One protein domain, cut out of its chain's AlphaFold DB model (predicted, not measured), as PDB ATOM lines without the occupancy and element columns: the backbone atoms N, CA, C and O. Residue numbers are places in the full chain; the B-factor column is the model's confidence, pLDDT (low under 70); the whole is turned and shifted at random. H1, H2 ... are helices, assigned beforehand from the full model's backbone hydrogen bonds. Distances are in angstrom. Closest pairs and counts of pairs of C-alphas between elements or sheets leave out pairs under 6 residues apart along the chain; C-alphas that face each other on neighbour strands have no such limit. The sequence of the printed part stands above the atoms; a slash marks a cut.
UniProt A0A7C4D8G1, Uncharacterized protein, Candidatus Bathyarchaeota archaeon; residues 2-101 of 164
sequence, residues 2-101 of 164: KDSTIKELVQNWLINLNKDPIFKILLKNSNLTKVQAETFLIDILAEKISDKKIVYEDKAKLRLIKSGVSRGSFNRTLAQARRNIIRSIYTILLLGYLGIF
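Overview. This is residues 2 to 101 of the 164 residues of an uncharacterized protein of Candidatus Bathyarchaeota archaeon (UniProt A0A7C4D8G1). H3 is the core, between H1 and the long H5, which crosses it about perpendicular at 78 degrees; residues 94 to 99 stick out at H5's far end. H4 packs at H5's start. The printed part has 100 residues, with five named helices, H1 to H5, all helix; it is only just compact, close to loose (radius of gyration of the C-alphas 15.3 A), spanning 52 by 28 by 24 A.

Along the chain. Find C-alpha 3 at (-83.223, -31.540, 51.229), where H1, residues 3 to 17, begins. Next come H2, 21 to 28; H3, 34 to 50, 23.6 A; H4, 56 to 61; and H5, 71 to 97, 38.4 A, ending at (-126.857, -45.176, 57.075).

Arrangement. Look at the hub, H3: it touches H1, closest C-alphas Val 10 and Ala 46, 6.7 A. Its residues 35 to 40 alone touch H5, about perpendicular at 78 degrees, closest C-alphas Gln 36 and Ala 81, 5.0 A. Every O i to N i+4 pair is within hydrogen-bond range in H1, H2, H4 and H5; in H3, 12 of 13.

Size, cuts and confidence. The printed part has no cut and no long link; residues 2 to 4 are under pLDDT 70.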
ATOM      1  N   LYS A   2     -81.230 -29.491  55.140       59.09
ATOM      2  CA  LYS A   2     -80.851 -29.764  53.741       59.09
ATOM      3  C   LYS A   2     -81.847 -30.775  53.145       59.09
ATOM      4  O   LYS A   2     -82.241 -31.697  53.857       59.09
ATOM      5  N   ASP A   3     -82.235 -30.646  51.875       62.62
ATOM      6  CA  ASP A   3     -83.223 -31.540  51.229       62.62
ATOM      7  C   ASP A   3     -82.848 -33.032  51.299       62.62
ATOM      8  O   ASP A   3     -83.721 -33.899  51.397       62.62
ATOM      9  N   SER A   4     -81.547 -33.343  51.323       68.44
ATOM     10  CA  SER A   4     -81.035 -34.709  51.503       68.44
ATOM     11  C   SER A   4     -81.470 -35.332  52.833       68.44
ATOM     12  O   SER A   4     -81.827 -36.506  52.870       68.44
ATOM     13  N   THR A   5     -81.537 -34.537  53.903       84.31
ATOM     14  CA  THR A   5     -81.935 -34.995  55.241       84.31
ATOM     15  C   THR A   5     -83.419 -35.362  55.293       84.31
ATOM     16  O   THR A   5     -83.785 -36.371  55.887       84.31
ATOM     17  N   ILE A   6     -84.292 -34.589  54.633       85.88
ATOM     18  CA  ILE A   6     -85.735 -34.890  54.586       85.88
ATOM     19  C   ILE A   6     -85.978 -36.187  53.813       85.88
ATOM     20  O   ILE A   6     -86.761 -37.032  54.250       85.88
ATOM     21  N   LYS A   7     -85.285 -36.361  52.682       89.38
ATOM     22  CA  LYS A   7     -85.393 -37.573  51.870       89.38
ATOM     23  C   LYS A   7     -85.026 -38.822  52.654       89.38
ATOM     24  O   LYS A   7     -85.809 -39.768  52.664       89.38
ATOM     25  N   GLU A   8     -83.887 -38.812  53.331       90.44
ATOM     26  CA  GLU A   8     -83.440 -39.944  54.144       90.44
ATOM     27  C   GLU A   8     -84.432 -40.264  55.267       90.44
ATOM     28  O   GLU A   8     -84.818 -41.419  55.423       90.44
ATOM     29  N   LEU A   9     -84.918 -39.252  55.995       90.50
ATOM     30  CA  LEU A   9     -85.889 -39.448  57.077       90.50
ATOM     31  C   LEU A   9     -87.198 -40.070  56.576       90.50
ATOM     32  O   LEU A   9     -87.669 -41.060  57.140       90.50
ATOM     33  N   VAL A  10     -87.767 -39.528  55.495       91.81
ATOM     34  CA  VAL A  10     -89.010 -40.042  54.901       91.81
ATOM     35  C   VAL A  10     -88.812 -41.468  54.386       91.81
ATOM     36  O   VAL A  10     -89.624 -42.348  54.679       91.81
ATOM     37  N   GLN A  11     -87.734 -41.728  53.645       93.44
ATOM     38  CA  GLN A  11     -87.479 -43.050  53.073       93.44
ATOM     39  C   GLN A  11     -87.203 -44.101  54.153       93.44
ATOM     40  O   GLN A  11     -87.773 -45.190  54.088       93.44
ATOM     41  N   ASN A  12     -86.417 -43.772  55.181       92.56
ATOM     42  CA  ASN A  12     -86.162 -44.669  56.310       92.56
ATOM     43  C   ASN A  12     -87.453 -45.011  57.057       92.56
ATOM     44  O   ASN A  12     -87.692 -46.180  57.369       92.56
ATOM     45  N   TRP A  13     -88.322 -44.021  57.283       92.38
ATOM     46  CA  TRP A  13     -89.626 -44.255  57.900       92.38
ATOM     47  C   TRP A  13     -90.480 -45.221  57.067       92.38
ATOM     48  O   TRP A  13     -90.999 -46.202  57.597       92.38
ATOM     49  N   LEU A  14     -90.559 -45.016  55.746       93.88
ATOM     50  CA  LEU A  14     -91.314 -45.893  54.842       93.88
ATOM     51  C   LEU A  14     -90.733 -47.313  54.773       93.88
ATOM     52  O   LEU A  14     -91.480 -48.289  54.691       93.88
ATOM     53  N   ILE A  15     -89.407 -47.454  54.789       94.19
ATOM     54  CA  ILE A  15     -88.732 -48.759  54.797       94.19
ATOM     55  C   ILE A  15     -89.051 -49.514  56.087       94.19
ATOM     56  O   ILE A  15     -89.363 -50.703  56.029       94.19
ATOM     57  N   ASN A  16     -89.009 -48.837  57.235       91.44
ATOM     58  CA  ASN A  16     -89.325 -49.449  58.521       91.44
ATOM     59  C   ASN A  16     -90.811 -49.803  58.636       91.44
ATOM     60  O   ASN A  16     -91.129 -50.914  59.053       91.44
ATOM     61  N   LEU A  17     -91.716 -48.942  58.158       91.06
ATOM     62  CA  LEU A  17     -93.144 -49.261  58.096       91.06
ATOM     63  C   LEU A  17     -93.413 -50.496  57.222       91.06
ATOM     64  O   LEU A  17     -94.206 -51.358  57.577       91.06
ATOM     65  N   ASN A  18     -92.697 -50.652  56.106       90.50
ATOM     66  CA  ASN A  18     -92.807 -51.844  55.264       90.50
ATOM     67  C   ASN A  18     -92.310 -53.135  55.941       90.50
ATOM     68  O   ASN A  18     -92.486 -54.210  55.363       90.50
ATOM     69  N   LYS A  19     -91.676 -53.063  57.117       91.25
ATOM     70  CA  LYS A  19     -91.308 -54.234  57.925       91.25
ATOM     71  C   LYS A  19     -92.382 -54.586  58.957       91.25
ATOM     72  O   LYS A  19     -92.480 -55.768  59.280       91.25
ATOM     73  N   ASP A  20     -93.207 -53.623  59.368       90.19
ATOM     74  CA  ASP A  20     -94.297 -53.802  60.333       90.19
ATOM     75  C   ASP A  20     -95.355 -54.802  59.807       90.19
ATOM     76  O   ASP A  20     -95.958 -54.577  58.749       90.19
ATOM     77  N   PRO A  21     -95.579 -55.933  60.499       90.81
ATOM     78  CA  PRO A  21     -96.552 -56.935  60.079       90.81
ATOM     79  C   PRO A  21     -98.005 -56.452  60.175       90.81
ATOM     80  O   PRO A  21     -98.797 -56.811  59.301       90.81
ATOM     81  N   ILE A  22     -98.353 -55.579  61.130       91.56
ATOM     82  CA  ILE A  22     -99.703 -55.002  61.220       91.56
ATOM     83  C   ILE A  22     -99.959 -54.154  59.972       91.56
ATOM     84  O   ILE A  22    -100.966 -54.348  59.287       91.56
ATOM     85  N   PHE A  23     -99.011 -53.283  59.607       93.06
ATOM     86  CA  PHE A  23     -99.106 -52.493  58.377       93.06
ATOM     87  C   PHE A  23     -99.264 -53.375  57.133       93.06
ATOM     88  O   PHE A  23    -100.116 -53.097  56.289       93.06
ATOM     89  N   LYS A  24     -98.491 -54.463  57.015       94.06
ATOM     90  CA  LYS A  24     -98.594 -55.392  55.874       94.06
ATOM     91  C   LYS A  24     -99.979 -56.025  55.762       94.06
ATOM     92  O   LYS A  24    -100.520 -56.085  54.657       94.06
ATOM     93  N   ILE A  25    -100.542 -56.498  56.875       93.81
ATOM     94  CA  ILE A  25    -101.868 -57.129  56.890       93.81
ATOM     95  C   ILE A  25    -102.945 -56.101  56.540       93.81
ATOM     96  O   ILE A  25    -103.794 -56.382  55.690       93.81
ATOM     97  N   LEU A  26    -102.891 -54.907  57.136       94.62
ATOM     98  CA  LEU A  26    -103.838 -53.830  56.849       94.62
ATOM     99  C   LEU A  26    -103.769 -53.409  55.379       94.62
ATOM    100  O   LEU A  26    -104.795 -53.366  54.708       94.62
ATOM    101  N   LEU A  27    -102.566 -53.171  54.850       96.12
ATOM    102  CA  LEU A  27    -102.369 -52.770  53.460       96.12
ATOM    103  C   LEU A  27    -102.913 -53.827  52.493       96.12
ATOM    104  O   LEU A  27    -103.656 -53.479  51.576       96.12
ATOM    105  N   LYS A  28    -102.593 -55.110  52.725       95.38
ATOM    106  CA  LYS A  28    -103.033 -56.234  51.882       95.38
ATOM    107  C   LYS A  28    -104.557 -56.350  51.787       95.38
ATOM    108  O   LYS A  28    -105.054 -56.756  50.744       95.38
ATOM    109  N   ASN A  29    -105.273 -56.020  52.860       94.50
ATOM    110  CA  ASN A  29    -106.731 -56.140  52.933       94.50
ATOM    111  C   ASN A  29    -107.461 -54.798  52.739       94.50
ATOM    112  O   ASN A  29    -108.673 -54.720  52.923       94.50
ATOM    113  N   SER A  30    -106.734 -53.740  52.374       95.25
ATOM    114  CA  SER A  30    -107.294 -52.415  52.103       95.25
ATOM    115  C   SER A  30    -107.552 -52.189  50.610       95.25
ATOM    116  O   SER A  30    -107.107 -52.947  49.752       95.25
ATOM    117  N   ASN A  31    -108.197 -51.065  50.287       96.38
ATOM    118  CA  ASN A  31    -108.364 -50.593  48.908       96.38
ATOM    119  C   ASN A  31    -107.139 -49.828  48.359       96.38
ATOM    120  O   ASN A  31    -107.247 -49.142  47.338       96.38
ATOM    121  N   LEU A  32    -105.986 -49.886  49.034       98.00
ATOM    122  CA  LEU A  32    -104.761 -49.201  48.622       98.00
ATOM    123  C   LEU A  32    -103.703 -50.192  48.140       98.00
ATOM    124  O   LEU A  32    -103.386 -51.171  48.807       98.00
ATOM    125  N   THR A  33    -103.076 -49.887  47.003       97.25
ATOM    126  CA  THR A  33    -101.840 -50.573  46.606       97.25
ATOM    127  C   THR A  33    -100.655 -50.056  47.420       97.25
ATOM    128  O   THR A  33    -100.665 -48.925  47.910       97.25
ATOM    129  N   LYS A  34     -99.567 -50.835  47.492       96.69
ATOM    130  CA  LYS A  34     -98.314 -50.397  48.135       96.69
ATOM    131  C   LYS A  34     -97.824 -49.046  47.606       96.69
ATOM    132  O   LYS A  34     -97.439 -48.177  48.378       96.69
ATOM    133  N   VAL A  35     -97.903 -48.853  46.291       97.00
ATOM    134  CA  VAL A  35     -97.497 -47.616  45.612       97.00
ATOM    135  C   VAL A  35     -98.402 -46.435  45.983       97.00
ATOM    136  O   VAL A  35     -97.910 -45.319  46.166       97.00
ATOM    137  N   GLN A  36     -99.710 -46.666  46.118       98.38
ATOM    138  CA  GLN A  36    -100.667 -45.648  46.557       98.38
ATOM    139  C   GLN A  36    -100.444 -45.252  48.018       98.38
ATOM    140  O   GLN A  36    -100.371 -44.059  48.305       98.38
ATOM    141  N   ALA A  37    -100.270 -46.232  48.910       97.75
ATOM    142  CA  ALA A  37     -99.977 -45.993  50.320       97.75
ATOM    143  C   ALA A  37     -98.661 -45.221  50.498       97.75
ATOM    144  O   ALA A  37     -98.650 -44.190  51.161       97.75
ATOM    145  N   GLU A  38     -97.581 -45.647  49.837       97.38
ATOM    146  CA  GLU A  38     -96.288 -44.946  49.853       97.38
ATOM    147  C   GLU A  38     -96.430 -43.483  49.408       97.38
ATOM    148  O   GLU A  38     -95.967 -42.574  50.089       97.38
ATOM    149  N   THR A  39     -97.118 -43.242  48.288       98.00
ATOM    150  CA  THR A  39     -97.311 -41.891  47.737       98.00
ATOM    151  C   THR A  39     -98.123 -41.001  48.676       98.00
ATOM    152  O   THR A  39     -97.781 -39.837  48.872       98.00
ATOM    153  N   PHE A  40     -99.186 -41.544  49.269       97.88
ATOM    154  CA  PHE A  40    -100.024 -40.824  50.222       97.88
ATOM    155  C   PHE A  40     -99.266 -40.489  51.514       97.88
ATOM    156  O   PHE A  40     -99.346 -39.368  52.005       97.88
ATOM    157  N   LEU A  41     -98.475 -41.432  52.030       96.56
ATOM    158  CA  LEU A  41     -97.661 -41.226  53.226       96.56
ATOM    159  C   LEU A  41     -96.575 -40.175  52.996       96.56
ATOM    160  O   LEU A  41     -96.379 -39.320  53.852       96.56
ATOM    161  N   ILE A  42     -95.921 -40.175  51.832       96.69
ATOM    162  CA  ILE A  42     -94.974 -39.115  51.458       96.69
ATOM    163  C   ILE A  42     -95.648 -37.745  51.478       96.69
ATOM    164  O   ILE A  42     -95.074 -36.797  52.008       96.69
ATOM    165  N   ASP A  43     -96.855 -37.633  50.919       95.81
ATOM    166  CA  ASP A  43     -97.578 -36.363  50.847       95.81
ATOM    167  C   ASP A  43     -97.813 -35.736  52.228       95.81
ATOM    168  O   ASP A  43     -97.665 -34.521  52.367       95.81
ATOM    169  N   ILE A  44     -98.085 -36.575  53.235       92.31
ATOM    170  CA  ILE A  44     -98.309 -36.182  54.633       92.31
ATOM    171  C   ILE A  44     -96.985 -35.952  55.379       92.31
ATOM    172  O   ILE A  44     -96.806 -34.937  56.051       92.31
ATOM    173  N   LEU A  45     -96.052 -36.903  55.294       91.25
ATOM    174  CA  LEU A  45     -94.827 -36.902  56.101       91.25
ATOM    175  C   LEU A  45     -93.846 -35.822  55.676       91.25
ATOM    176  O   LEU A  45     -93.191 -35.239  56.532       91.25
ATOM    177  N   ALA A  46     -93.735 -35.560  54.374       89.44
ATOM    178  CA  ALA A  46     -92.777 -34.597  53.850       89.44
ATOM    179  C   ALA A  46     -93.023 -33.196  54.440       89.44
ATOM    180  O   ALA A  46     -92.084 -32.526  54.865       89.44
ATOM    181  N   GLU A  47     -94.287 -32.785  54.542       89.44
ATOM    182  CA  GLU A  47     -94.655 -31.498  55.143       89.44
ATOM    183  C   GLU A  47     -94.528 -31.529  56.667       89.44
ATOM    184  O   GLU A  47     -93.975 -30.600  57.248       89.44
ATOM    185  N   LYS A  48     -94.933 -32.631  57.315       87.94
ATOM    186  CA  LYS A  48     -94.812 -32.783  58.773       87.94
ATOM    187  C   LYS A  48     -93.358 -32.756  59.264       87.94
ATOM    188  O   LYS A  48     -93.090 -32.212  60.325       87.94
ATOM    189  N   ILE A  49     -92.429 -33.358  58.519       85.69
ATOM    190  CA  ILE A  49     -91.001 -33.426  58.878       85.69
ATOM    191  C   ILE A  49     -90.281 -32.112  58.564       85.69
ATOM    192  O   ILE A  49     -89.355 -31.734  59.277       85.69
ATOM    193  N   SER A  50     -90.661 -31.434  57.481       84.44
ATOM    194  CA  SER A  50     -90.009 -30.183  57.074       84.44
ATOM    195  C   SER A  50     -90.579 -28.936  57.744       84.44
ATOM    196  O   SER A  50     -89.976 -27.870  57.610       84.44
ATOM    197  N   ASP A  51     -91.720 -29.069  58.425       85.75
ATOM    198  CA  ASP A  51     -92.515 -27.977  59.001       85.75
ATOM    199  C   ASP A  51     -92.864 -26.881  57.974       85.75
ATOM    200  O   ASP A  51     -93.026 -25.700  58.282       85.75
ATOM    201  N   LYS A  52     -92.907 -27.264  56.689       87.94
ATOM    202  CA  LYS A  52     -93.119 -26.377  55.541       87.94
ATOM    203  C   LYS A  52     -93.857 -27.112  54.432       87.94
ATOM    204  O   LYS A  52     -93.817 -28.335  54.317       87.94
ATOM    205  N   LYS A  53     -94.501 -26.352  53.546       88.38
ATOM    206  CA  LYS A  53     -95.047 -26.914  52.307       88.38
ATOM    207  C   LYS A  53     -93.909 -27.320  51.377       88.38
ATOM    208  O   LYS A  53     -93.017 -26.520  51.106       88.38
ATOM    209  N   ILE A  54     -93.986 -28.538  50.851       91.25
ATOM    210  CA  ILE A  54     -93.047 -29.059  49.854       91.25
ATOM    211  C   ILE A  54     -93.774 -29.167  48.519       91.25
ATOM    212  O   ILE A  54     -94.890 -29.682  48.440       91.25
ATOM    213  N   VAL A  55     -93.150 -28.687  47.446       93.81
ATOM    214  CA  VAL A  55     -93.737 -28.795  46.110       93.81
ATOM    215  C   VAL A  55     -93.801 -30.256  45.660       93.81
ATOM    216  O   VAL A  55     -92.941 -31.076  45.976       93.81
ATOM    217  N   TYR A  56     -94.826 -30.603  44.880       93.50
ATOM    218  CA  TYR A  56     -95.054 -31.988  44.448       93.50
ATOM    219  C   TYR A  56     -93.899 -32.597  43.649       93.50
ATOM    220  O   TYR A  56     -93.750 -33.815  43.625       93.50
ATOM    221  N   GLU A  57     -93.095 -31.769  42.986       94.38
ATOM    222  CA  GLU A  57     -91.897 -32.234  42.293       94.38
ATOM    223  C   GLU A  57     -90.868 -32.821  43.262       94.38
ATOM    224  O   GLU A  57     -90.342 -33.905  43.014       94.38
ATOM    225  N   ASP A  58     -90.650 -32.174  44.404       93.69
ATOM    226  CA  ASP A  58     -89.720 -32.672  45.411       93.69
ATOM    227  C   ASP A  58     -90.315 -33.847  46.178       93.69
ATOM    228  O   ASP A  58     -89.622 -34.842  46.381       93.69
ATOM    229  N   LYS A  59     -91.626 -33.828  46.467       95.25
ATOM    230  CA  LYS A  59     -92.332 -35.007  47.005       95.25
ATOM    231  C   LYS A  59     -92.170 -36.231  46.097       95.25
ATOM    232  O   LYS A  59     -91.956 -37.342  46.580       95.25
ATOM    233  N   ALA A  60     -92.199 -36.045  44.777       96.12
ATOM    234  CA  ALA A  60     -92.025 -37.133  43.819       96.12
ATOM    235  C   ALA A  60     -90.627 -37.781  43.875       96.12
ATOM    236  O   ALA A  60     -90.501 -38.990  43.645       96.12
ATOM    237  N   LYS A  61     -89.596 -37.018  44.265       95.44
ATOM    238  CA  LYS A  61     -88.221 -37.508  44.479       95.44
ATOM    239  C   LYS A  61     -88.053 -38.310  45.778       95.44
ATOM    240  O   LYS A  61     -87.034 -38.985  45.934       95.44
ATOM    241  N   LEU A  62     -89.031 -38.257  46.689       94.94
ATOM    242  CA  LEU A  62     -89.023 -38.993  47.964       94.94
ATOM    243  C   LEU A  62     -89.491 -40.449  47.827       94.94
ATOM    244  O   LEU A  62     -89.287 -41.237  48.750       94.94
ATOM    245  N   ARG A  63     -90.092 -40.830  46.690       96.00
ATOM    246  CA  ARG A  63     -90.475 -42.225  46.404       96.00
ATOM    247  C   ARG A  63     -89.284 -43.169  46.602       96.00
ATOM    248  O   ARG A  63     -88.148 -42.799  46.318       96.00
ATOM    249  N   LEU A  64     -89.548 -44.390  47.064       94.12
ATOM    250  CA  LEU A  64     -88.511 -45.374  47.409       94.12
ATOM    251  C   LEU A  64     -87.741 -45.909  46.195       94.12
ATOM    252  O   LEU A  64     -86.640 -46.432  46.342       94.12
ATOM    253  N   ILE A  65     -88.297 -45.778  44.988       92.94
ATOM    254  CA  ILE A  65     -87.550 -46.057  43.760       92.94
ATOM    255  C   ILE A  65     -86.350 -45.101  43.655       92.94
ATOM    256  O   ILE A  65     -86.486 -43.902  43.887       92.94
ATOM    257  N   LYS A  66     -85.172 -45.624  43.295       85.69
ATOM    258  CA  LYS A  66     -83.883 -44.906  43.376       85.69
ATOM    259  C   LYS A  66     -83.903 -43.511  42.732       85.69
ATOM    260  O   LYS A  66     -83.386 -42.559  43.312       85.69
ATOM    261  N   SER A  67     -84.518 -43.386  41.558       89.94
ATOM    262  CA  SER A  67     -84.629 -42.134  40.796       89.94
ATOM    263  C   SER A  67     -85.781 -41.222  41.235       89.94
ATOM    264  O   SER A  67     -85.948 -40.143  40.675       89.94
ATOM    265  N   GLY A  68     -86.620 -41.654  42.176       93.69
ATOM    266  CA  GLY A  68     -87.948 -41.080  42.362       93.69
ATOM    267  C   GLY A  68     -88.846 -41.298  41.137       93.69
ATOM    268  O   GLY A  68     -88.563 -42.124  40.262       93.69
ATOM    269  N   VAL A  69     -89.946 -40.551  41.074       96.62
ATOM    270  CA  VAL A  69     -90.873 -40.554  39.930       96.62
ATOM    271  C   VAL A  69     -91.093 -39.137  39.405       96.62
ATOM    272  O   VAL A  69     -90.773 -38.160  40.075       96.62
ATOM    273  N   SER A  70     -91.684 -39.005  38.218       97.25
ATOM    274  CA  SER A  70     -92.093 -37.690  37.717       97.25
ATOM    275  C   SER A  70     -93.240 -37.100  38.544       97.25
ATOM    276  O   SER A  70     -94.096 -37.832  39.054       97.25
ATOM    277  N   ARG A  71     -93.330 -35.763  38.595       97.06
ATOM    278  CA  ARG A  71     -94.446 -35.036  39.231       97.06
ATOM    279  C   ARG A  71     -95.816 -35.527  38.746       97.06
ATOM    280  O   ARG A  71     -96.727 -35.725  39.545       97.06
ATOM    281  N   GLY A  72     -95.961 -35.765  37.440       97.81
ATOM    282  CA  GLY A  72     -97.207 -36.270  36.855       97.81
ATOM    283  C   GLY A  72     -97.562 -37.682  37.327       97.81
ATOM    284  O   GLY A  72     -98.722 -37.949  37.638       97.81
ATOM    285  N   SER A  73     -96.572 -38.576  37.426       97.31
ATOM    286  CA  SER A  73     -96.769 -39.929  37.961       97.31
ATOM    287  C   SER A  73     -97.187 -39.886  39.433       97.31
ATOM    288  O   SER A  73     -98.206 -40.474  39.799       97.31
ATOM    289  N   PHE A  74     -96.474 -39.097  40.245       98.25
ATOM    290  CA  PHE A  74     -96.789 -38.900  41.659       98.25
ATOM    291  C   PHE A  74     -98.223 -38.400  41.857       98.25
ATOM    292  O   PHE A  74     -99.000 -39.019  42.581       98.25
ATOM    293  N   ASN A  75     -98.610 -37.335  41.151       98.12
ATOM    294  CA  ASN A  75     -99.932 -36.728  41.290       98.12
ATOM    295  C   ASN A  75    -101.064 -37.673  40.876       98.12
ATOM    296  O   ASN A  75    -102.096 -37.719  41.548       98.12
ATOM    297  N   ARG A  76    -100.884 -38.463  39.809       98.38
ATOM    298  CA  ARG A  76    -101.879 -39.471  39.412       98.38
ATOM    299  C   ARG A  76    -102.047 -40.544  40.483       98.38
ATOM    300  O   ARG A  76    -103.180 -40.859  40.843       98.38
ATOM    301  N   THR A  77    -100.948 -41.078  41.016       98.50
ATOM    302  CA  THR A  77    -101.006 -42.072  42.096       98.50
ATOM    303  C   THR A  77    -101.625 -41.490  43.368       98.50
ATOM    304  O   THR A  77    -102.454 -42.150  43.991       98.50
ATOM    305  N   LEU A  78    -101.292 -40.249  43.730       98.50
ATOM    306  CA  LEU A  78    -101.862 -39.570  44.894       98.50
ATOM    307  C   LEU A  78    -103.375 -39.363  44.743       98.50
ATOM    308  O   LEU A  78    -104.134 -39.637  45.670       98.50
ATOM    309  N   ALA A  79    -103.828 -38.937  43.561       98.44
ATOM    310  CA  ALA A  79    -105.250 -38.787  43.264       98.44
ATOM    311  C   ALA A  79    -106.001 -40.126  43.351       98.44
ATOM    312  O   ALA A  79    -107.103 -40.180  43.896       98.44
ATOM    313  N   GLN A  80    -105.400 -41.217  42.862       98.56
ATOM    314  CA  GLN A  80    -105.963 -42.562  43.003       98.56
ATOM    315  C   GLN A  80    -106.047 -42.998  44.473       98.56
ATOM    316  O   GLN A  80    -107.096 -43.479  44.895       98.56
ATOM    317  N   ALA A  81    -104.985 -42.783  45.258       98.62
ATOM    318  CA  ALA A  81    -104.965 -43.103  46.684       98.62
ATOM    319  C   ALA A  81    -106.076 -42.355  47.439       98.62
ATOM    320  O   ALA A  81    -106.893 -42.976  48.116       98.62
ATOM    321  N   ARG A  82    -106.176 -41.032  47.240       98.44
ATOM    322  CA  ARG A  82    -107.225 -40.192  47.842       98.44
ATOM    323  C   ARG A  82    -108.627 -40.653  47.442       98.44
ATOM    324  O   ARG A  82    -109.491 -40.772  48.302       98.44
ATOM    325  N   ARG A  83    -108.851 -40.980  46.164       98.56
ATOM    326  CA  ARG A  83    -110.145 -41.500  45.687       98.56
ATOM    327  C   ARG A  83    -110.528 -42.808  46.382       98.56
ATOM    328  O   ARG A  83    -111.679 -42.957  46.784       98.56
ATOM    329  N   ASN A  84    -109.590 -43.742  46.526       98.38
ATOM    330  CA  ASN A  84    -109.849 -45.031  47.173       98.38
ATOM    331  C   ASN A  84    -110.108 -44.878  48.679       98.38
ATOM    332  O   ASN A  84    -110.999 -45.543  49.209       98.38
ATOM    333  N   ILE A  85    -109.394 -43.969  49.352       98.00
ATOM    334  CA  ILE A  85    -109.654 -43.615  50.756       98.00
ATOM    335  C   ILE A  85    -111.062 -43.033  50.905       98.00
ATOM    336  O   ILE A  85    -111.843 -43.551  51.697       98.00
ATOM    337  N   ILE A  86    -111.416 -42.020  50.104       97.88
ATOM    338  CA  ILE A  86    -112.742 -41.383  50.153       97.88
ATOM    339  C   ILE A  86    -113.842 -42.420  49.924       97.88
ATOM    340  O   ILE A  86    -114.780 -42.494  50.709       97.88
ATOM    341  N   ARG A  87    -113.710 -43.272  48.899       98.19
ATOM    342  CA  ARG A  87    -114.678 -44.349  48.643       98.19
ATOM    343  C   ARG A  87    -114.815 -45.292  49.832       98.19
ATOM    344  O   ARG A  87    -115.935 -45.605  50.198       98.19
ATOM    345  N   SER A  88    -113.706 -45.693  50.452       96.06
ATOM    346  CA  SER A  88    -113.735 -46.585  51.619       96.06
ATOM    347  C   SER A  88    -114.440 -45.936  52.815       96.06
ATOM    348  O   SER A  88    -115.241 -46.589  53.475       96.06
ATOM    349  N   ILE A  89    -114.202 -44.641  53.057       95.12
ATOM    350  CA  ILE A  89    -114.910 -43.869  54.090       95.12
ATOM    351  C   ILE A  89    -116.408 -43.818  53.776       95.12
ATOM    352  O   ILE A  89    -117.224 -44.114  54.640       95.12
ATOM    353  N   TYR A  90    -116.781 -43.507  52.534       96.88
ATOM    354  CA  TYR A  90    -118.184 -43.475  52.122       96.88
ATOM    355  C   TYR A  90    -118.850 -44.854  52.187       96.88
ATOM    356  O   TYR A  90    -120.034 -44.922  52.489       96.88
ATOM    357  N   THR A  91    -118.114 -45.950  51.978       94.56
ATOM    358  CA  THR A  91    -118.624 -47.304  52.235       94.56
ATOM    359  C   THR A  91    -118.978 -47.478  53.709       94.56
ATOM    360  O   THR A  91    -120.075 -47.933  54.004       94.56
ATOM    361  N   ILE A  92    -118.099 -47.081  54.635       90.44
ATOM    362  CA  ILE A  92    -118.377 -47.138  56.081       90.44
ATOM    363  C   ILE A  92    -119.613 -46.286  56.413       90.44
ATOM    364  O   ILE A  92    -120.536 -46.776  57.058       90.44
ATOM    365  N   LEU A  93    -119.681 -45.047  55.920       89.94
ATOM    366  CA  LEU A  93    -120.837 -44.170  56.142       89.94
ATOM    367  C   LEU A  93    -122.138 -44.768  55.590       89.94
ATOM    368  O   LEU A  93    -123.164 -44.716  56.260       89.94
ATOM    369  N   LEU A  94    -122.091 -45.372  54.400       93.38
ATOM    370  CA  LEU A  94    -123.240 -46.034  53.788       93.38
ATOM    371  C   LEU A  94    -123.721 -47.222  54.630       93.38
ATOM    372  O   LEU A  94    -124.920 -47.361  54.836       93.38
ATOM    373  N   LEU A  95    -122.808 -48.053  55.145       88.38
ATOM    374  CA  LEU A  95    -123.174 -49.168  56.025       88.38
ATOM    375  C   LEU A  95    -123.870 -48.673  57.301       88.38
ATOM    376  O   LEU A  95    -124.854 -49.275  57.727       88.38
ATOM    377  N   GLY A  96    -123.404 -47.560  57.871       85.38
ATOM    378  CA  GLY A  96    -124.054 -46.924  59.018       85.38
ATOM    379  C   GLY A  96    -125.433 -46.367  58.689       85.38
ATOM    380  O   GLY A  96    -126.379 -46.619  59.424       85.38
ATOM    381  N   TYR A  97    -125.569 -45.683  57.552       89.94
ATOM    382  CA  TYR A  97    -126.857 -45.176  57.075       89.94
ATOM    383  C   TYR A  97    -127.885 -46.296  56.843       89.94
ATOM    384  O   TYR A  97    -129.068 -46.115  57.110       89.94
ATOM    385  N   LEU A  98    -127.438 -47.465  56.380       89.50
ATOM    386  CA  LEU A  98    -128.285 -48.644  56.173       89.50
ATOM    387  C   LEU A  98    -128.597 -49.416  57.471       89.50
ATOM    388  O   LEU A  98    -129.207 -50.480  57.399       89.50
ATOM    389  N   GLY A  99    -128.152 -48.934  58.638       84.38
ATOM    390  CA  GLY A  99    -128.367 -49.593  59.932       84.38
ATOM    391  C   GLY A  99    -127.522 -50.854  60.153       84.38
ATOM    392  O   GLY A  99    -127.727 -51.576  61.120       84.38
ATOM    393  N   ILE A 100    -126.535 -51.144  59.294       82.00
ATOM    394  CA  ILE A 100    -125.747 -52.389  59.376       82.00
ATOM    395  C   ILE A 100    -124.814 -52.379  60.600       82.00
ATOM    396  O   ILE A 100    -124.464 -53.440  61.107       82.00
ATOM    397  N   PHE A 101    -124.434 -51.202  61.117       74.25
ATOM    398  CA  PHE A 101    -123.645 -51.098  62.357       74.25
ATOM    399  C   PHE A 101    -124.416 -51.475  63.626       74.25
ATOM    400  O   PHE A 101    -123.776 -51.766  64.630       74.25
TER     401      PHE A 101